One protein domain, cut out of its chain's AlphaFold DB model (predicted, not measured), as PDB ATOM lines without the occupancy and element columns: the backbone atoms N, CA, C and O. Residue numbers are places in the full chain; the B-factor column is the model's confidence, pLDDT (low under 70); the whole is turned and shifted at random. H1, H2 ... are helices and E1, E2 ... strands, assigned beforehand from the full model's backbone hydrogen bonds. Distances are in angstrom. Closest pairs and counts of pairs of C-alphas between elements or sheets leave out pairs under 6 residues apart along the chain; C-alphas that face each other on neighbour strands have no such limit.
ATOM      1  N   TYR A  17     -13.145  -3.129  81.252       91.31
ATOM      2  CA  TYR A  17     -11.733  -2.868  81.049       91.31
ATOM      3  C   TYR A  17     -10.968  -4.172  80.905       91.31
ATOM      4  O   TYR A  17     -11.125  -5.104  81.701       91.31
ATOM      5  N   LEU A  18     -10.103  -4.214  79.901       93.81
ATOM      6  CA  LEU A  18      -9.111  -5.260  79.770       93.81
ATOM      7  C   LEU A  18      -7.968  -4.976  80.753       93.81
ATOM      8  O   LEU A  18      -7.489  -3.849  80.840       93.81
ATOM      9  N   LEU A  19      -7.536  -5.973  81.514       93.31
ATOM     10  CA  LEU A  19      -6.355  -5.875  82.363       93.31
ATOM     11  C   LEU A  19      -5.121  -6.258  81.561       93.31
ATOM     12  O   LEU A  19      -5.105  -7.296  80.900       93.31
ATOM     13  N   ASP A  20      -4.086  -5.445  81.690       89.81
ATOM     14  CA  ASP A  20      -2.735  -5.794  81.285       89.81
ATOM     15  C   ASP A  20      -2.089  -6.747  82.313       89.81
ATOM     16  O   ASP A  20      -2.437  -6.777  83.501       89.81
ATOM     17  N   MET A  21      -1.125  -7.548  81.864       87.81
ATOM     18  CA  MET A  21      -0.440  -8.536  82.688       87.81
ATOM     19  C   MET A  21       0.362  -7.880  83.825       87.81
ATOM     20  O   MET A  21       0.434  -8.424  84.932       87.81
ATOM     21  N   ASN A  22       0.922  -6.688  83.602       88.50
ATOM     22  CA  ASN A  22       1.661  -5.953  84.636       88.50
ATOM     23  C   ASN A  22       0.790  -5.611  85.867       88.50
ATOM     24  O   ASN A  22       1.267  -5.709  87.000       88.50
ATOM     25  N   VAL A  23      -0.502  -5.329  85.668       89.88
ATOM     26  CA  VAL A  23      -1.470  -5.041  86.735       89.88
ATOM     27  C   VAL A  23      -1.709  -6.278  87.592       89.88
ATOM     28  O   VAL A  23      -1.765  -6.188  88.819       89.88
ATOM     29  N   LEU A  24      -1.796  -7.456  86.968       87.88
ATOM     30  CA  LEU A  24      -1.939  -8.719  87.694       87.88
ATOM     31  C   LEU A  24      -0.718  -8.983  88.586       87.88
ATOM     32  O   LEU A  24      -0.869  -9.344  89.751       87.88
ATOM     33  N   PHE A  25       0.497  -8.730  88.094       87.00
ATOM     34  CA  PHE A  25       1.712  -8.895  88.899       87.00
ATOM     35  C   PHE A  25       1.864  -7.863  90.026       87.00
ATOM     36  O   PHE A  25       2.527  -8.154  91.033       87.00
ATOM     37  N   ASP A  26       1.228  -6.698  89.905       87.31
ATOM     38  CA  ASP A  26       1.174  -5.674  90.951       87.31
ATOM     39  C   ASP A  26       0.304  -6.088  92.161       87.31
ATOM     40  O   ASP A  26       0.476  -5.538  93.251       87.31
ATOM     41  N   LEU A  27      -0.529  -7.138  92.051       83.81
ATOM     42  CA  LEU A  27      -1.185  -7.781  93.210       83.81
ATOM     43  C   LEU A  27      -0.205  -8.513  94.140       83.81
ATOM     44  O   LEU A  27      -0.571  -8.882  95.264       83.81
ATOM     45  N   GLY A  28       1.030  -8.756  93.694       80.06
ATOM     46  CA  GLY A  28       2.044  -9.472  94.461       80.06
ATOM     47  C   GLY A  28       2.345  -8.836  95.830       80.06
ATOM     48  O   GLY A  28       2.078  -7.651  96.073       80.06
ATOM     49  N   PRO A  29       2.881  -9.605  96.794       73.56
ATOM     50  CA  PRO A  29       3.298  -9.052  98.080       73.56
ATOM     51  C   PRO A  29       4.395  -7.994  97.882       73.56
ATOM     52  O   PRO A  29       5.308  -8.185  97.086       73.56
ATOM     53  N   ARG A  30       4.319  -6.887  98.640       75.88
ATOM     54  CA  ARG A  30       5.313  -5.788  98.658       75.88
ATOM     55  C   ARG A  30       5.487  -5.015  97.336       75.88
ATOM     56  O   ARG A  30       6.470  -4.296  97.184       75.88
ATOM     57  N   ARG A  31       4.543  -5.120  96.396       82.50
ATOM     58  CA  ARG A  31       4.495  -4.266  95.197       82.50
ATOM     59  C   ARG A  31       4.065  -2.845  95.564       82.50
ATOM     60  O   ARG A  31       3.161  -2.666  96.377       82.50
ATOM     61  N   GLN A  32       4.689  -1.846  94.941       82.88
ATOM     62  CA  GLN A  32       4.425  -0.430  95.219       82.88
ATOM     63  C   GLN A  32       2.970  -0.037  94.915       82.88
ATOM     64  O   GLN A  32       2.357   0.676  95.700       82.88
ATOM     65  N   ARG A  33       2.404  -0.556  93.816       83.44
ATOM     66  CA  ARG A  33       1.039  -0.252  93.344       83.44
ATOM     67  C   ARG A  33      -0.028  -1.216  93.862       83.44
ATOM     68  O   ARG A  33      -1.169  -1.186  93.412       83.44
ATOM     69  N   ARG A  34       0.312  -2.072  94.833       85.69
ATOM     70  CA  ARG A  34      -0.599  -3.105  95.351       85.69
ATOM     71  C   ARG A  34      -1.929  -2.522  95.826       85.69
ATOM     72  O   ARG A  34      -2.968  -3.116  95.563       85.69
ATOM     73  N   ASN A  35      -1.904  -1.391  96.532       82.94
ATOM     74  CA  ASN A  35      -3.122  -0.773  97.061       82.94
ATOM     75  C   ASN A  35      -4.047  -0.288  95.939       82.94
ATOM     76  O   ASN A  35      -5.245  -0.553  95.995       82.94
ATOM     77  N   ASP A  36      -3.485   0.320  94.893       84.50
ATOM     78  CA  ASP A  36      -4.242   0.797  93.733       84.50
ATOM     79  C   ASP A  36      -4.924  -0.368  93.006       84.50
ATOM     80  O   ASP A  36      -6.111  -0.316  92.693       84.50
ATOM     81  N   VAL A  37      -4.199  -1.475  92.812       87.62
ATOM     82  CA  VAL A  37      -4.758  -2.679  92.182       87.62
ATOM     83  C   VAL A  37      -5.804  -3.354  93.077       87.62
ATOM     84  O   VAL A  37      -6.831  -3.822  92.593       87.62
ATOM     85  N   VAL A  38      -5.615  -3.369  94.399       86.81
ATOM     86  CA  VAL A  38      -6.655  -3.844  95.328       86.81
ATOM     87  C   VAL A  38      -7.927  -2.997  95.206       86.81
ATOM     88  O   VAL A  38      -9.021  -3.564  95.193       86.81
ATOM     89  N   ASN A  39      -7.806  -1.674  95.069       82.56
ATOM     90  CA  ASN A  39      -8.947  -0.778  94.867       82.56
ATOM     91  C   ASN A  39      -9.637  -1.015  93.512       82.56
ATOM     92  O   ASN A  39     -10.863  -1.077  93.470       82.56
ATOM     93  N   LEU A  40      -8.882  -1.276  92.441       87.00
ATOM     94  CA  LEU A  40      -9.416  -1.709  91.142       87.00
ATOM     95  C   LEU A  40     -10.307  -2.960  91.266       87.00
ATOM     96  O   LEU A  40     -11.457  -2.962  90.826       87.00
ATOM     97  N   PHE A  41      -9.830  -4.012  91.938       87.62
ATOM     98  CA  PHE A  41     -10.626  -5.230  92.149       87.62
ATOM     99  C   PHE A  41     -11.770  -5.060  93.162       87.62
ATOM    100  O   PHE A  41     -12.701  -5.866  93.180       87.62
ATOM    101  N   ARG A  42     -11.721  -4.053  94.040       81.12
ATOM    102  CA  ARG A  42     -12.879  -3.670  94.868       81.12
ATOM    103  C   ARG A  42     -13.935  -2.971  94.023       81.12
ATOM    104  O   ARG A  42     -15.111  -3.301  94.148       81.12
ATOM    105  N   ALA A  43     -13.520  -2.067  93.139       79.69
ATOM    106  CA  ALA A  43     -14.405  -1.364  92.223       79.69
ATOM    107  C   ALA A  43     -15.187  -2.346  91.330       79.69
ATOM    108  O   ALA A  43     -16.400  -2.197  91.175       79.69
ATOM    109  N   GLU A  44     -14.534  -3.393  90.815       84.94
ATOM    110  CA  GLU A  44     -15.189  -4.473  90.059       84.94
ATOM    111  C   GLU A  44     -16.259  -5.204  90.887       84.94
ATOM    112  O   GLU A  44     -17.422  -5.264  90.484       84.94
ATOM    113  N   ARG A  45     -15.920  -5.652  92.102       82.69
ATOM    114  CA  ARG A  45     -16.866  -6.351  92.995       82.69
ATOM    115  C   ARG A  45     -18.070  -5.495  93.367       82.69
ATOM    116  O   ARG A  45     -19.192  -5.998  93.433       82.69
ATOM    117  N   MET A  46     -17.841  -4.199  93.547       73.50
ATOM    118  CA  MET A  46     -18.877  -3.203  93.806       73.50
ATOM    119  C   MET A  46     -19.656  -2.819  92.549       73.50
ATOM    120  O   MET A  46     -20.513  -1.948  92.605       73.50
ATOM    121  N   GLN A  47     -19.401  -3.444  91.399       75.44
ATOM    122  CA  GLN A  47     -20.112  -3.194  90.148       75.44
ATOM    123  C   GLN A  47     -19.873  -1.778  89.586       75.44
ATOM    124  O   GLN A  47     -20.788  -1.184  89.009       75.44
ATOM    125  N   VAL A  48     -18.687  -1.193  89.813       73.88
ATOM    126  CA  VAL A  48     -18.257   0.083  89.189       73.88
ATOM    127  C   VAL A  48     -17.902  -0.157  87.724       73.88
ATOM    128  O   VAL A  48     -18.267   0.626  86.855       73.88
ATOM    129  N   CYS A  49     -17.194  -1.252  87.472       81.12
ATOM    130  CA  CYS A  49     -16.705  -1.682  86.173       81.12
ATOM    131  C   CYS A  49     -16.740  -3.211  86.102       81.12
ATOM    132  O   CYS A  49     -16.995  -3.880  87.107       81.12
ATOM    133  N   SER A  50     -16.481  -3.751  84.921       88.56
ATOM    134  CA  SER A  50     -16.199  -5.166  84.715       88.56
ATOM    135  C   SER A  50     -14.749  -5.317  84.271       88.56
ATOM    136  O   SER A  50     -14.241  -4.486  83.523       88.56
ATOM    137  N   LEU A  51     -14.070  -6.356  84.753       92.44
ATOM    138  CA  LEU A  51     -12.679  -6.628  84.397       92.44
ATOM    139  C   LEU A  51     -12.600  -7.911  83.579       92.44
ATOM    140  O   LEU A  51     -13.228  -8.915  83.916       92.44
ATOM    141  N   ALA A  52     -11.807  -7.869  82.517       93.56
ATOM    142  CA  ALA A  52     -11.517  -9.008  81.664       93.56
ATOM    143  C   ALA A  52     -10.019  -9.063  81.346       93.56
ATOM    144  O   ALA A  52      -9.283  -8.117  81.604       93.56
ATOM    145  N   ILE A  53      -9.556 -10.167  80.772       93.56
ATOM    146  CA  ILE A  53      -8.184 -10.332  80.273       93.56
ATOM    147  C   ILE A  53      -8.199 -10.732  78.799       93.56
ATOM    148  O   ILE A  53      -9.219 -11.176  78.275       93.56
ATOM    149  N   SER A  54      -7.070 -10.606  78.109       91.88
ATOM    150  CA  SER A  54      -6.930 -11.217  76.784       91.88
ATOM    151  C   SER A  54      -6.573 -12.703  76.899       91.88
ATOM    152  O   SER A  54      -5.995 -13.155  77.893       91.88
ATOM    153  N   SER A  55      -6.845 -13.473  75.846       89.12
ATOM    154  CA  SER A  55      -6.328 -14.839  75.725       89.12
ATOM    155  C   SER A  55      -4.796 -14.891  75.656       89.12
ATOM    156  O   SER A  55      -4.223 -15.918  76.013       89.12
ATOM    157  N   GLU A  56      -4.117 -13.804  75.256       88.44
ATOM    158  CA  GLU A  56      -2.645 -13.747  75.243       88.44
ATOM    159  C   GLU A  56      -2.063 -13.843  76.655       88.44
ATOM    160  O   GLU A  56      -1.121 -14.605  76.840       88.44
ATOM    161  N   ILE A  57      -2.672 -13.207  77.667       87.00
ATOM    162  CA  ILE A  57      -2.218 -13.332  79.068       87.00
ATOM    163  C   ILE A  57      -2.230 -14.796  79.512       87.00
ATOM    164  O   ILE A  57      -1.288 -15.281  80.137       87.00
ATOM    165  N   ARG A  58      -3.287 -15.537  79.159       86.06
ATOM    166  CA  ARG A  58      -3.389 -16.967  79.489       86.06
ATOM    167  C   ARG A  58      -2.293 -17.777  78.799       86.06
ATOM    168  O   ARG A  58      -1.698 -18.651  79.430       86.06
ATOM    169  N   ASN A  59      -2.014 -17.476  77.533       85.25
ATOM    170  CA  ASN A  59      -0.955 -18.136  76.774       85.25
ATOM    171  C   ASN A  59       0.433 -17.818  77.348       85.25
ATOM    172  O   ASN A  59       1.267 -18.711  77.467       85.25
ATOM    173  N   GLU A  60       0.683 -16.568  77.726       84.62
ATOM    174  CA  GLU A  60       1.960 -16.109  78.266       84.62
ATOM    175  C   GLU A  60       2.255 -16.704  79.650       84.62
ATOM    176  O   GLU A  60       3.354 -17.221  79.877       84.62
ATOM    177  N   LEU A  61       1.257 -16.740  80.540       85.38
ATOM    178  CA  LEU A  61       1.368 -17.414  81.837       85.38
ATOM    179  C   LEU A  61       1.608 -18.922  81.665       85.38
ATOM    180  O   LEU A  61       2.468 -19.488  82.337       85.38
ATOM    181  N   ALA A  62       0.928 -19.570  80.710       83.19
ATOM    182  CA  ALA A  62       1.144 -20.987  80.417       83.19
ATOM    183  C   ALA A  62       2.557 -21.278  79.874       83.19
ATOM    184  O   ALA A  62       3.150 -22.290  80.242       83.19
ATOM    185  N   ARG A  63       3.121 -20.394  79.034       81.62
ATOM    186  CA  ARG A  63       4.510 -20.507  78.540       81.62
ATOM    187  C   ARG A  63       5.542 -20.301  79.653       81.62
ATOM    188  O   ARG A  63       6.605 -20.913  79.613       81.62
ATOM    189  N   SER A  64       5.237 -19.433  80.615       78.00
ATOM    190  CA  SER A  64       6.157 -19.040  81.691       78.00
ATOM    191  C   SER A  64       6.146 -20.001  82.887       78.00
ATOM    192  O   SER A  64       7.053 -19.955  83.721       78.00
ATOM    193  N   CYS A  65       5.150 -20.888  82.973       75.31
ATOM    194  CA  CYS A  65       5.001 -21.851  84.057       75.31
ATOM    195  C   CYS A  65       5.948 -23.063  83.878       75.31
ATOM    196  O   CYS A  65       5.864 -23.773  82.871       75.31
ATOM    197  N   PRO A  66       6.857 -23.348  84.835       74.62
ATOM    198  CA  PRO A  66       7.744 -24.503  84.751       74.62
ATOM    199  C   PRO A  66       6.975 -25.837  84.779       74.62
ATOM    200  O   PRO A  66       6.027 -25.973  85.559       74.62
ATOM    201  N   PRO A  67       7.418 -26.870  84.034       72.38
ATOM    202  CA  PRO A  67       6.759 -28.173  84.026       72.38
ATOM    203  C   PRO A  67       6.622 -28.759  85.441       72.38
ATOM    204  O   PRO A  67       7.607 -28.876  86.172       72.38
ATOM    205  N   GLY A  68       5.401 -29.143  85.823       71.38
ATOM    206  CA  GLY A  68       5.112 -29.800  87.104       71.38
ATOM    207  C   GLY A  68       4.934 -28.867  88.310       71.38
ATOM    208  O   GLY A  68       4.867 -29.360  89.435       71.38
ATOM    209  N   LYS A  69       4.846 -27.546  88.108       77.50
ATOM    210  CA  LYS A  69       4.484 -26.580  89.157       77.50
ATOM    211  C   LYS A  69       3.137 -25.928  88.851       77.50
ATOM    212  O   LYS A  69       2.793 -25.742  87.692       77.50
ATOM    213  N   THR A  70       2.389 -25.582  89.893       73.19
ATOM    214  CA  THR A  70       1.213 -24.714  89.787       73.19
ATOM    215  C   THR A  70       1.648 -23.261  89.943       73.19
ATOM    216  O   THR A  70       2.394 -22.933  90.869       73.19
ATOM    217  N   ASP A  71       1.201 -22.396  89.034       80.31
ATOM    218  CA  ASP A  71       1.353 -20.948  89.158       80.31
ATOM    219  C   ASP A  71       0.037 -20.351  89.687       80.31
ATOM    220  O   ASP A  71      -0.957 -20.322  88.958       80.31
ATOM    221  N   PRO A  72      -0.001 -19.843  90.935       83.38
ATOM    222  CA  PRO A  72      -1.196 -19.212  91.491       83.38
ATOM    223  C   PRO A  72      -1.735 -18.052  90.644       83.38
ATOM    224  O   PRO A  72      -2.932 -17.772  90.689       83.38
ATOM    225  N   MET A  73      -0.877 -17.366  89.878       85.75
ATOM    226  CA  MET A  73      -1.311 -16.296  88.981       85.75
ATOM    227  C   MET A  73      -2.040 -16.846  87.754       85.75
ATOM    228  O   MET A  73      -3.010 -16.245  87.303       85.75
ATOM    229  N   GLN A  74      -1.626 -18.010  87.247       85.38
ATOM    230  CA  GLN A  74      -2.323 -18.710  86.168       85.38
ATOM    231  C   GLN A  74      -3.721 -19.152  86.617       85.38
ATOM    232  O   GLN A  74      -4.701 -18.915  85.906       85.38
ATOM    233  N   ASP A  75      -3.832 -19.714  87.824       85.56
ATOM    234  CA  ASP A  75      -5.121 -20.090  88.414       85.56
ATOM    235  C   ASP A  75      -6.013 -18.857  88.625       85.56
ATOM    236  O   ASP A  75      -7.199 -18.875  88.290       85.56
ATOM    237  N   PHE A  76      -5.446 -17.745  89.101       86.62
ATOM    238  CA  PHE A  76      -6.178 -16.486  89.257       86.62
ATOM    239  C   PHE A  76      -6.619 -15.877  87.914       86.62
ATOM    240  O   PHE A  76      -7.757 -15.439  87.778       86.62
ATOM    241  N   ALA A  77      -5.776 -15.882  86.884       87.00
ATOM    242  CA  ALA A  77      -6.164 -15.405  85.555       87.00
ATOM    243  C   ALA A  77      -7.278 -16.274  84.931       87.00
ATOM    244  O   ALA A  77      -8.082 -15.787  84.135       87.00
ATOM    245  N   SER A  78      -7.366 -17.555  85.303       87.50
ATOM    246  CA  SER A  78      -8.384 -18.472  84.775       87.50
ATOM    247  C   SER A  78      -9.814 -18.129  85.217       87.50
ATOM    248  O   SER A  78     -10.753 -18.414  84.473       87.50
ATOM    249  N   ILE A  79      -9.984 -17.477  86.377       89.25
ATOM    250  CA  ILE A  79     -11.308 -17.081  86.892       89.25
ATOM    251  C   ILE A  79     -11.842 -15.789  86.260       89.25
ATOM    252  O   ILE A  79     -13.026 -15.490  86.403       89.25
ATOM    253  N   LEU A  80     -10.994 -15.023  85.566       89.56
ATOM    254  CA  LEU A  80     -11.395 -13.788  84.893       89.56
ATOM    255  C   LEU A  80     -11.997 -14.087  83.508       89.56
ATOM    256  O   LEU A  80     -11.473 -14.956  82.797       89.56
ATOM    257  N   PRO A  81     -13.049 -13.361  83.080       91.88
ATOM    258  CA  PRO A  81     -13.523 -13.391  81.698       91.88
ATOM    259  C   PRO A  81     -12.382 -13.086  80.723       91.88
ATOM    260  O   PRO A  81     -11.555 -12.216  80.997       91.88
ATOM    261  N   ALA A  82     -12.327 -13.792  79.591       92.06
ATOM    262  CA  ALA A  82     -11.259 -13.621  78.611       92.06
ATOM    263  C   ALA A  82     -11.791 -13.337  77.207       92.06
ATOM    264  O   ALA A  82     -12.649 -14.070  76.713       92.06
ATOM    265  N   TYR A  83     -11.230 -12.317  76.560       91.88
ATOM    266  CA  TYR A  83     -11.479 -11.998  75.156       91.88
ATOM    267  C   TYR A  83     -10.398 -12.621  74.262       91.88
ATOM    268  O   TYR A  83      -9.210 -12.530  74.592       91.88
ATOM    269  N   PRO A  84     -10.771 -13.260  73.140       89.94
ATOM    270  CA  PRO A  84      -9.803 -13.822  72.212       89.94
ATOM    271  C   PRO A  84      -9.071 -12.711  71.454       89.94
ATOM    272  O   PRO A  84      -9.687 -11.735  71.024       89.94
ATOM    273  N   VAL A  85      -7.768 -12.888  71.243       84.19
ATOM    274  CA  VAL A  85      -7.019 -12.075  70.277       84.19
ATOM    275  C   VAL A  85      -7.517 -12.433  68.876       84.19
ATOM    276  O   VAL A  85      -7.511 -13.606  68.505       84.19
ATOM    277  N   LEU A  86      -7.981 -11.442  68.116       79.94
ATOM    278  CA  LEU A  86      -8.404 -11.640  66.730       79.94
ATOM    279  C   LEU A  86      -7.166 -11.678  65.823       79.94
ATOM    280  O   LEU A  86      -6.283 -10.831  65.953       79.94
ATOM    281  N   GLU A  87      -7.090 -12.669  64.934       68.94
ATOM    282  CA  GLU A  87      -5.990 -12.795  63.964       68.94
ATOM    283  C   GLU A  87      -6.242 -11.934  62.712       68.94
ATOM    284  O   GLU A  87      -5.314 -11.331  62.174       68.94
ATOM    285  N   ASP A  88      -7.505 -11.778  62.304       55.88
ATOM    286  CA  ASP A  88      -7.894 -10.982  61.135       55.88
ATOM    287  C   ASP A  88      -7.933  -9.474  61.457       55.88
ATOM    288  O   ASP A  88      -8.616  -9.037  62.381       55.88
ATOM    289  N   GLY A  89      -7.200  -8.654  60.689       55.03
ATOM    290  CA  GLY A  89      -7.175  -7.182  60.814       55.03
ATOM    291  C   GLY A  89      -6.281  -6.618  61.934       55.03
ATOM    292  O   GLY A  89      -5.984  -5.422  61.943       55.03
ATOM    293  N   SER A  90      -5.781  -7.475  62.829       60.66
ATOM    294  CA  SER A  90      -4.928  -7.100  63.965       60.66
ATOM    295  C   SER A  90      -3.548  -6.578  63.553       60.66
ATOM    296  O   SER A  90      -3.007  -5.700  64.215       60.66
ATOM    297  N   GLU A  91      -2.978  -7.032  62.431       66.75
ATOM    298  CA  GLU A  91      -1.643  -6.592  61.989       66.75
ATOM    299  C   GLU A  91      -1.595  -5.113  61.573       66.75
ATOM    300  O   GLU A  91      -0.637  -4.411  61.905       66.75
ATOM    301  N   GLN A  92      -2.633  -4.611  60.893       72.31
ATOM    302  CA  GLN A  92      -2.715  -3.197  60.505       72.31
ATOM    303  C   GLN A  92      -2.891  -2.308  61.737       72.31
ATOM    304  O   GLN A  92      -2.115  -1.375  61.930       72.31
ATOM    305  N   LEU A  93      -3.833  -2.664  62.617       76.69
ATOM    306  CA  LEU A  93      -4.067  -1.946  63.868       76.69
ATOM    307  C   LEU A  93      -2.825  -1.972  64.773       76.69
ATOM    308  O   LEU A  93      -2.449  -0.952  65.338       76.69
ATOM    309  N   THR A  94      -2.135  -3.111  64.862       75.88
ATOM    310  CA  THR A  94      -0.890  -3.251  65.635       75.88
ATOM    311  C   THR A  94       0.220  -2.368  65.066       75.88
ATOM    312  O   THR A  94       0.948  -1.752  65.836       75.88
ATOM    313  N   THR A  95       0.327  -2.249  63.738       77.19
ATOM    314  CA  THR A  95       1.309  -1.367  63.082       77.19
ATOM    315  C   THR A  95       0.995   0.113  63.333       77.19
ATOM    316  O   THR A  95       1.898   0.912  63.584       77.19
ATOM    317  N   GLU A  96      -0.285   0.495  63.303       80.62
ATOM    318  CA  GLU A  96      -0.720   1.861  63.621       80.62
ATOM    319  C   GLU A  96      -0.472   2.214  65.094       80.62
ATOM    320  O   GLU A  96       0.024   3.304  65.388       80.62
ATOM    321  N   LEU A  97      -0.770   1.290  66.011       80.81
ATOM    322  CA  LEU A  97      -0.498   1.442  67.440       80.81
ATOM    323  C   LEU A  97       1.008   1.485  67.724       80.81
ATOM    324  O   LEU A  97       1.457   2.317  68.504       80.81
ATOM    325  N   GLU A  98       1.813   0.663  67.048       81.44
ATOM    326  CA  GLU A  98       3.273   0.693  67.163       81.44
ATOM    327  C   GLU A  98       3.833   2.088  66.832       81.44
ATOM    328  O   GLU A  98       4.649   2.636  67.581       81.44
ATOM    329  N   ALA A  99       3.372   2.681  65.727       76.94
ATOM    330  CA  ALA A  99       3.786   4.013  65.303       76.94
ATOM    331  C   ALA A  99       3.278   5.127  66.236       76.94
ATOM    332  O   ALA A  99       3.843   6.222  66.240       76.94
ATOM    333  N   LEU A 100       2.223   4.872  67.013       75.88
ATOM    334  CA  LEU A 100       1.646   5.828  67.953       75.88
ATOM    335  C   LEU A 100       2.358   5.791  69.312       75.88
ATOM    336  O   LEU A 100       2.867   6.823  69.751       75.88
ATOM    337  N   GLU A 101       2.444   4.602  69.912       71.12
ATOM    338  CA  GLU A 101       2.918   4.340  71.278       71.12
ATOM    339  C   GLU A 101       4.450   4.315  71.377       71.12
ATOM    340  O   GLU A 101       5.046   4.809  72.334       71.12
ATOM    341  N   PHE A 102       5.122   3.770  70.356       73.50
ATOM    342  CA  PHE A 102       6.554   3.473  70.386       73.50
ATOM    343  C   PHE A 102       7.331   4.204  69.283       73.50
ATOM    344  O   PHE A 102       8.273   3.644  68.722       73.50
ATOM    345  N   ARG A 103       6.994   5.471  68.989       67.06
ATOM    346  CA  ARG A 103       7.568   6.267  67.874       67.06
ATOM    347  C   ARG A 103       9.081   6.099  67.682       67.06
ATOM    348  O   ARG A 103       9.526   5.787  66.582       67.06
ATOM    349  N   GLU A 104       9.880   6.268  68.736       63.12
ATOM    350  CA  GLU A 104      11.347   6.172  68.637       63.12
ATOM    351  C   GLU A 104      11.867   4.734  68.469       63.12
ATOM    352  O   GLU A 104      12.879   4.522  67.797       63.12
ATOM    353  N   ARG A 105      11.204   3.736  69.072       65.75
ATOM    354  CA  ARG A 105      11.617   2.322  68.993       65.75
ATOM    355  C   ARG A 105      11.158   1.669  67.694       65.75
ATOM    356  O   ARG A 105      11.913   0.880  67.132       65.75
ATOM    357  N   SER A 106       9.986   2.051  67.194       60.44
ATOM    358  CA  SER A 106       9.455   1.633  65.895       60.44
ATOM    359  C   SER A 106      10.333   2.143  64.752       60.44
ATOM    360  O   SER A 106      10.805   1.361  63.929       60.44
ATOM    361  N   GLN A 107      10.717   3.428  64.779       61.94
ATOM    362  CA  GLN A 107      11.652   4.001  63.797       61.94
ATOM    363  C   GLN A 107      13.028   3.312  63.785       61.94
ATOM    364  O   GLN A 107      13.735   3.357  62.780       61.94
ATOM    365  N   ARG A 108      13.415   2.673  64.896       63.97
ATOM    366  CA  ARG A 108      14.670   1.920  65.045       63.97
ATOM    367  C   ARG A 108      14.494   0.403  64.928       63.97
ATOM    368  O   ARG A 108      15.478  -0.312  65.099       63.97
ATOM    369  N   ASN A 109      13.284  -0.089  64.646       66.75
ATOM    370  CA  ASN A 109      12.946  -1.515  64.580       66.75
ATOM    371  C   ASN A 109      13.372  -2.313  65.837       66.75
ATOM    372  O   ASN A 109      13.856  -3.441  65.753       66.75
ATOM    373  N   ALA A 110      13.220  -1.706  67.017       73.00
ATOM    374  CA  ALA A 110      13.771  -2.189  68.287       73.00
ATOM    375  C   ALA A 110      12.696  -2.594  69.320       73.00
ATOM    376  O   ALA A 110      12.947  -2.519  70.523       73.00
ATOM    377  N   LEU A 111      11.501  -2.996  68.871       74.56
ATOM    378  CA  LEU A 111      10.443  -3.488  69.759       74.56
ATOM    379  C   LEU A 111      10.851  -4.782  70.470       74.56
ATOM    380  O   LEU A 111      11.291  -5.748  69.840       74.56
ATOM    381  N   THR A 112      10.629  -4.821  71.779       79.12
ATOM    382  CA  THR A 112      10.813  -6.019  72.599       79.12
ATOM    383  C   THR A 112       9.611  -6.971  72.482       79.12
ATOM    384  O   THR A 112       8.532  -6.566  72.041       79.12
ATOM    385  N   PRO A 113       9.751  -8.253  72.873       76.75
ATOM    386  CA  PRO A 113       8.617  -9.175  72.955       76.75
ATOM    387  C   PRO A 113       7.487  -8.673  73.865       76.75
ATOM    388  O   PRO A 113       6.323  -8.906  73.549       76.75
ATOM    389  N   ASN A 114       7.827  -7.946  74.936       77.00
ATOM    390  CA  ASN A 114       6.854  -7.335  75.843       77.00
ATOM    391  C   ASN A 114       6.083  -6.215  75.143       77.00
ATOM    392  O   ASN A 114       4.862  -6.276  75.120       77.00
ATOM    393  N   ASP A 115       6.780  -5.302  74.450       79.50
ATOM    394  CA  ASP A 115       6.123  -4.221  73.694       79.50
ATOM    395  C   ASP A 115       5.108  -4.801  72.678       79.50
ATOM    396  O   ASP A 115       4.024  -4.263  72.470       79.50
ATOM    397  N   ARG A 116       5.423  -5.951  72.061       79.69
ATOM    398  CA  ARG A 116       4.500  -6.656  71.151       79.69
ATOM    399  C   ARG A 116       3.314  -7.307  71.868       79.69
ATOM    400  O   ARG A 116       2.250  -7.406  71.262       79.69
ATOM    401  N   SER A 117       3.488  -7.795  73.097       80.62
ATOM    402  CA  SER A 117       2.391  -8.340  73.915       80.62
ATOM    403  C   SER A 117       1.428  -7.223  74.330       80.62
ATOM    404  O   SER A 117       0.217  -7.338  74.134       80.62
ATOM    405  N   ASP A 118       1.975  -6.083  74.752       83.81
ATOM    406  CA  ASP A 118       1.212  -4.905  75.165       83.81
ATOM    407  C   ASP A 118       0.346  -4.353  74.018       83.81
ATOM    408  O   ASP A 118      -0.852  -4.098  74.184       83.81
ATOM    409  N   LEU A 119       0.914  -4.261  72.807       85.38
ATOM    410  CA  LEU A 119       0.167  -3.862  71.610       85.38
ATOM    411  C   LEU A 119      -0.986  -4.826  71.289       85.38
ATOM    412  O   LEU A 119      -2.054  -4.381  70.870       85.38
ATOM    413  N   LYS A 120      -0.824  -6.137  71.530       86.69
ATOM    414  CA  LYS A 120      -1.917  -7.108  71.348       86.69
ATOM    415  C   LYS A 120      -3.042  -6.890  72.353       86.69
ATOM    416  O   LYS A 120      -4.205  -7.090  71.999       86.69
ATOM    417  N   HIS A 121      -2.736  -6.502  73.591       87.38
ATOM    418  CA  HIS A 121      -3.761  -6.174  74.586       87.38
ATOM    419  C   HIS A 121      -4.574  -4.945  74.162       87.38
ATOM    420  O   HIS A 121      -5.806  -5.011  74.155       87.38
ATOM    421  N   LEU A 122      -3.909  -3.877  73.711       87.81
ATOM    422  CA  LEU A 122      -4.573  -2.691  73.156       87.81
ATOM    423  C   LEU A 122      -5.435  -3.030  71.934       87.81
ATOM    424  O   LEU A 122      -6.616  -2.686  71.894       87.81
ATOM    425  N   ALA A 123      -4.873  -3.762  70.968       88.62
ATOM    426  CA  ALA A 123      -5.590  -4.176  69.766       88.62
ATOM    427  C   ALA A 123      -6.820  -5.035  70.098       88.62
ATOM    428  O   ALA A 123      -7.876  -4.859  69.491       88.62
ATOM    429  N   THR A 124      -6.715  -5.923  71.095       89.75
ATOM    430  CA  THR A 124      -7.845  -6.734  71.578       89.75
ATOM    431  C   THR A 124      -8.950  -5.841  72.134       89.75
ATOM    432  O   THR A 124     -10.110  -6.010  71.765       89.75
ATOM    433  N   ALA A 125      -8.608  -4.876  72.990       89.75
ATOM    434  CA  ALA A 125      -9.601  -3.996  73.591       89.75
ATOM    435  C   ALA A 125     -10.325  -3.130  72.543       89.75
ATOM    436  O   ALA A 125     -11.551  -3.048  72.567       89.75
ATOM    437  N   ILE A 126      -9.587  -2.579  71.570       88.88
ATOM    438  CA  ILE A 126     -10.154  -1.798  70.459       88.88
ATOM    439  C   ILE A 126     -11.057  -2.672  69.578       88.88
ATOM    440  O   ILE A 126     -12.190  -2.295  69.282       88.88
ATOM    441  N   SER A 127     -10.589  -3.857  69.180       87.50
ATOM    442  CA  SER A 127     -11.311  -4.703  68.218       87.50
ATOM    443  C   SER A 127     -12.617  -5.276  68.776       87.50
ATOM    444  O   SER A 127     -13.554  -5.515  68.018       87.50
ATOM    445  N   HIS A 128     -12.698  -5.483  70.095       87.44
ATOM    446  CA  HIS A 128     -13.922  -5.922  70.777       87.44
ATOM    447  C   HIS A 128     -14.803  -4.761  71.262       87.44
ATOM    448  O   HIS A 128     -15.839  -5.012  71.877       87.44
ATOM    449  N   GLY A 129     -14.421  -3.507  70.992       84.50
ATOM    450  CA  GLY A 129     -15.187  -2.323  71.392       84.50
ATOM    451  C   GLY A 129     -15.319  -2.165  72.909       84.50
ATOM    452  O   GLY A 129     -16.366  -1.730  73.384       84.50
ATOM    453  N   LEU A 130     -14.293  -2.570  73.665       88.50
ATOM    454  CA  LEU A 130     -14.258  -2.409  75.120       88.50
ATOM    455  C   LEU A 130     -14.023  -0.941  75.492       88.50
ATOM    456  O   LEU A 130     -13.401  -0.196  74.733       88.50
ATOM    457  N   GLU A 131     -14.453  -0.530  76.686       86.06
ATOM    458  CA  GLU A 131     -14.241   0.843  77.149       86.06
ATOM    459  C   GLU A 131     -12.765   1.188  77.357       86.06
ATOM    460  O   GLU A 131     -12.382   2.341  77.151       86.06
ATOM    461  N   GLY A 132     -11.921   0.227  77.745       89.69
ATOM    462  CA  GLY A 132     -10.536   0.550  78.064       89.69
ATOM    463  C   GLY A 132      -9.571  -0.601  78.324       89.69
ATOM    464  O   GLY A 132      -9.948  -1.770  78.389       89.69
ATOM    465  N   LEU A 133      -8.309  -0.223  78.533       92.50
ATOM    466  CA  LEU A 133      -7.211  -1.045  79.037       92.50
ATOM    467  C   LEU A 133      -6.701  -0.444  80.356       92.50
ATOM    468  O   LEU A 133      -6.422   0.752  80.433       92.50
ATOM    469  N   VAL A 134      -6.521  -1.271  81.384       93.00
ATOM    470  CA  VAL A 134      -5.818  -0.876  82.611       93.00
ATOM    471  C   VAL A 134      -4.395  -1.406  82.552       93.00
ATOM    472  O   VAL A 134      -4.196  -2.617  82.483       93.00
ATOM    473  N   THR A 135      -3.414  -0.506  82.612       91.31
ATOM    474  CA  THR A 135      -1.987  -0.837  82.539       91.31
ATOM    475  C   THR A 135      -1.170  -0.031  83.542       91.31
ATOM    476  O   THR A 135      -1.499   1.098  83.908       91.31
ATOM    477  N   SER A 136      -0.079  -0.632  84.005       87.88
ATOM    478  CA  SER A 136       0.946   0.038  84.797       87.88
ATOM    479  C   SER A 136       2.072   0.646  83.932       87.88
ATOM    480  O   SER A 136       2.951   1.313  84.492       87.88
ATOM    481  N   ASP A 137       2.064   0.466  82.607       86.94
ATOM    482  CA  ASP A 137       3.135   0.930  81.718       86.94
ATOM    483  C   ASP A 137       3.059   2.440  81.437       86.94
ATOM    484  O   ASP A 137       2.061   2.961  80.941       86.94
ATOM    485  N   ALA A 138       4.137   3.167  81.748       85.31
ATOM    486  CA  ALA A 138       4.192   4.619  81.588       85.31
ATOM    487  C   ALA A 138       4.216   5.076  80.119       85.31
ATOM    488  O   ALA A 138       3.788   6.191  79.829       85.31
ATOM    489  N   THR A 139       4.719   4.238  79.211       84.81
ATOM    490  CA  THR A 139       4.769   4.514  77.771       84.81
ATOM    491  C   THR A 139       3.353   4.549  77.218       84.81
ATOM    492  O   THR A 139       2.961   5.547  76.620       84.81
ATOM    493  N   ILE A 140       2.564   3.519  77.540       84.88
ATOM    494  CA  ILE A 140       1.178   3.391  77.076       84.88
ATOM    495  C   ILE A 140       0.280   4.447  77.727       84.88
ATOM    496  O   ILE A 140      -0.532   5.101  77.074       84.88
ATOM    497  N   LEU A 141       0.468   4.693  79.029       86.06
ATOM    498  CA  LEU A 141      -0.225   5.782  79.726       86.06
ATOM    499  C   LEU A 141       0.103   7.159  79.126       86.06
ATOM    500  O   LEU A 141      -0.753   8.041  79.116       86.06
ATOM    501  N   GLY A 142       1.322   7.346  78.611       83.25
ATOM    502  CA  GLY A 142       1.756   8.584  77.965       83.25
ATOM    503  C   GLY A 142       1.002   8.909  76.672       83.25
ATOM    504  O   GLY A 142       0.882  10.084  76.329       83.25
ATOM    505  N   ALA A 143       0.451   7.903  75.993       84.94
ATOM    506  CA  ALA A 143      -0.302   8.061  74.752       84.94
ATOM    507  C   ALA A 143      -1.828   7.921  74.930       84.94
ATOM    508  O   ALA A 143      -2.577   7.964  73.954       84.94
ATOM    509  N   ALA A 144      -2.319   7.832  76.174       83.19
ATOM    510  CA  ALA A 144      -3.742   7.662  76.486       83.19
ATOM    511  C   ALA A 144      -4.660   8.692  75.796       83.19
ATOM    512  O   ALA A 144      -5.753   8.343  75.352       83.19
ATOM    513  N   GLY A 145      -4.216   9.951  75.678       76.94
ATOM    514  CA  GLY A 145      -4.961  11.003  74.977       76.94
ATOM    515  C   GLY A 145      -5.123  10.718  73.480       76.94
ATOM    516  O   GLY A 145      -6.240  10.732  72.970       76.94
ATOM    517  N   ASP A 146      -4.027  10.366  72.802       81.69
ATOM    518  CA  ASP A 146      -4.035  10.036  71.373       81.69
ATOM    519  C   ASP A 146      -4.886   8.780  71.089       81.69
ATOM    520  O   ASP A 146      -5.611   8.727  70.090       81.69
ATOM    521  N   LEU A 147      -4.828   7.776  71.973       83.69
ATOM    522  CA  LEU A 147      -5.625   6.549  71.873       83.69
ATOM    523  C   LEU A 147      -7.122   6.812  72.051       83.69
ATOM    524  O   LEU A 147      -7.935   6.266  71.297       83.69
ATOM    525  N   ARG A 148      -7.497   7.679  73.000       81.31
ATOM    526  CA  ARG A 148      -8.886   8.113  73.159       81.31
ATOM    527  C   ARG A 148      -9.379   8.830  71.907       81.31
ATOM    528  O   ARG A 148     -10.468   8.511  71.436       81.31
ATOM    529  N   ASP A 149      -8.606   9.770  71.375       74.88
ATOM    530  CA  ASP A 149      -9.040  10.601  70.248       74.88
ATOM    531  C   ASP A 149      -9.194   9.796  68.950       74.88
ATOM    532  O   ASP A 149     -10.118  10.042  68.173       74.88
ATOM    533  N   ARG A 150      -8.310   8.818  68.711       83.00
ATOM    534  CA  ARG A 150      -8.328   8.005  67.482       83.00
ATOM    535  C   ARG A 150      -9.267   6.808  67.550       83.00
ATOM    536  O   ARG A 150      -9.929   6.517  66.557       83.00
ATOM    537  N   TYR A 151      -9.303   6.112  68.685       83.31
ATOM    538  CA  TYR A 151      -9.974   4.811  68.806       83.31
ATOM    539  C   TYR A 151     -11.093   4.792  69.849       83.31
ATOM    540  O   TYR A 151     -11.801   3.796  69.959       83.31
ATOM    541  N   GLY A 152     -11.278   5.869  70.616       76.56
ATOM    542  CA  GLY A 152     -12.342   5.959  71.614       76.56
ATOM    543  C   GLY A 152     -12.109   5.131  72.882       76.56
ATOM    544  O   GLY A 152     -13.062   4.959  73.638       76.56
ATOM    545  N   ILE A 153     -10.884   4.650  73.131       85.81
ATOM    546  CA  ILE A 153     -10.538   3.744  74.242       85.81
ATOM    547  C   ILE A 153      -9.872   4.462  75.437       85.81
ATOM    548  O   ILE A 153      -9.067   5.374  75.265       85.81
ATOM    549  N   ASP A 154     -10.214   4.090  76.678       86.69
ATOM    550  CA  ASP A 154      -9.591   4.554  77.938       86.69
ATOM    551  C   ASP A 154      -8.363   3.723  78.295       86.69
ATOM    552  O   ASP A 154      -8.488   2.559  78.657       86.69
ATOM    553  N   VAL A 155      -7.179   4.335  78.281       89.00
ATOM    554  CA  VAL A 155      -5.995   3.749  78.920       89.00
ATOM    555  C   VAL A 155      -5.832   4.344  80.307       89.00
ATOM    556  O   VAL A 155      -5.639   5.549  80.461       89.00
ATOM    557  N   LEU A 156      -5.910   3.490  81.325       89.81
ATOM    558  CA  LEU A 156      -5.959   3.905  82.721       89.81
ATOM    559  C   LEU A 156      -4.888   3.210  83.553       89.81
ATOM    560  O   LEU A 156      -4.601   2.029  83.374       89.81
ATOM    561  N   SER A 157      -4.347   3.925  84.534       89.56
ATOM    562  CA  SER A 157      -3.570   3.303  85.602       89.56
ATOM    563  C   SER A 157      -4.502   2.738  86.682       89.56
ATOM    564  O   SER A 157      -5.610   3.251  86.872       89.56
ATOM    565  N   PRO A 158      -4.059   1.748  87.483       87.38
ATOM    566  CA  PRO A 158      -4.841   1.264  88.624       87.38
ATOM    567  C   PRO A 158      -5.242   2.373  89.615       87.38
ATOM    568  O   PRO A 158      -6.292   2.298  90.251       87.38
ATOM    569  N   SER A 159      -4.448   3.444  89.717       84.44
ATOM    570  CA  SER A 159      -4.740   4.587  90.589       84.44
ATOM    571  C   SER A 159      -5.990   5.373  90.174       84.44
ATOM    572  O   SER A 159      -6.575   6.040  91.022       84.44
ATOM    573  N   ALA A 160      -6.453   5.263  88.920       80.69
ATOM    574  CA  ALA A 160      -7.695   5.893  88.453       80.69
ATOM    575  C   ALA A 160      -8.951   5.367  89.182       80.69
ATOM    576  O   ALA A 160      -9.990   6.018  89.192       80.69
ATOM    577  N   PHE A 161      -8.847   4.200  89.824       78.19
ATOM    578  CA  PHE A 161      -9.928   3.543  90.565       78.19
ATOM    579  C   PHE A 161      -9.914   3.876  92.063       78.19
ATOM    580  O   PHE A 161     -10.721   3.350  92.832       78.19
ATOM    581  N   THR A 162      -8.992   4.740  92.489       72.19
ATOM    582  CA  THR A 162      -8.924   5.254  93.856       72.19
ATOM    583  C   THR A 162      -9.620   6.613  93.906       72.19
ATOM    584  O   THR A 162      -9.330   7.498  93.101       72.19
TER     585      THR A 162
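Overview. This is residues 17 to 162 of the 553 residues of an uncharacterized protein of Cupriavidus taiwanensis (UniProt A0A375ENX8). A small sheet of four short parallel strands makes the core, with the long helix H7 packed over one face of it and H5 crossing H7 on the side away from the sheet. The helical hairpin H3 and H4 sits beyond the end of E2, H2 and H10 pack together away from H7, and H8 and H9 lie by the edge strand E4. The printed part has 146 residues with ten named helices and four named strands, in the order E1 H1 H2 E2 H3 H4 H5 H6 H7 E3 H8 H9 E4 H10; the sheet runs E2 E1 E3 E4, and the class is mixed, helices and strands. The whole is compact, with a radius of gyration of the C-alphas of 15.1 A and spans of 38 by 38 by 28 A.

Along the chain. E1, residues 17 to 19, begins at C-alpha 17 (-11.733, -2.868, 81.049). H1 is residues 21 to 26, H2 residues 34 to 45 (16.8 A), E2 residues 50 to 54 (13.6 A), H3 residues 55 to 64 (14.5 A) and H4 residues 72 to 78. H5 is residues 90 to 101 (15.7 A), H6 residues 103 to 106, and H7 residues 113 to 127, 21.0 A from C-alpha 113 (8.617, -9.175, 72.955). E3 is residues 132 to 134, H8 residues 138 to 142, H9 residues 144 to 151 and E4 residues 154 to 156. H10, residues 158 to 161, ends at C-alpha 161 (-9.928, 3.543, 90.565).

Arrangement. N 17 and O 50 of E1 and E2 are 2.9 A apart, N 134 and O 18 of E3 and E1 2.8 A, and N 133 and O 154 of E3 and E4 2.8 A, each within hydrogen-bond range. E1, H1 H2, E2 and E3, H8 H9, E4 are strand-helix-strand units, parallel neighbour strands joined through helices, with right-handed crossovers. H7 and the sheet form two layers, a helix on one face; its height over the sheet is 8.4 A, and it runs along the strands, at 18 degrees to E1 on the local plane. H1, H2, H8, H9 and, only just, with 5 pairs of C-alphas within 10 A, H10 are on the sheet but only graze it. H5 touches H7, the closest C-alphas being Thr 94 and Leu 119, 6.1 A. H3 and H4 form a helical hairpin at a shallow tilt of 25 degrees, opposite ways, with C-alphas 61 and 74 closest at 5.8 A. H2 touches H10, the C-alphas of Asp 36 and Ser 159 being closest at 4.9 A. H6 is close to H5 but not clearly touching, Ala 99 and Ser 106 having the closest C-alphas, 6.2 A. In H1, H2, H3, H4, H5, H7, H8 and H9 every O i to N i+4 pair is within hydrogen-bond range; H6 and H10 are too short for one.

Size, cuts and confidence. The C-alphas farthest apart are those of Gly 68 and Asp 149, 46.0 A. The printed part has no cut. The link H4 to H5, 11 residues, is long. Residues 87 to 91 and 103 to 109 have pLDDT under 70; the mean of the printed part is 82.0.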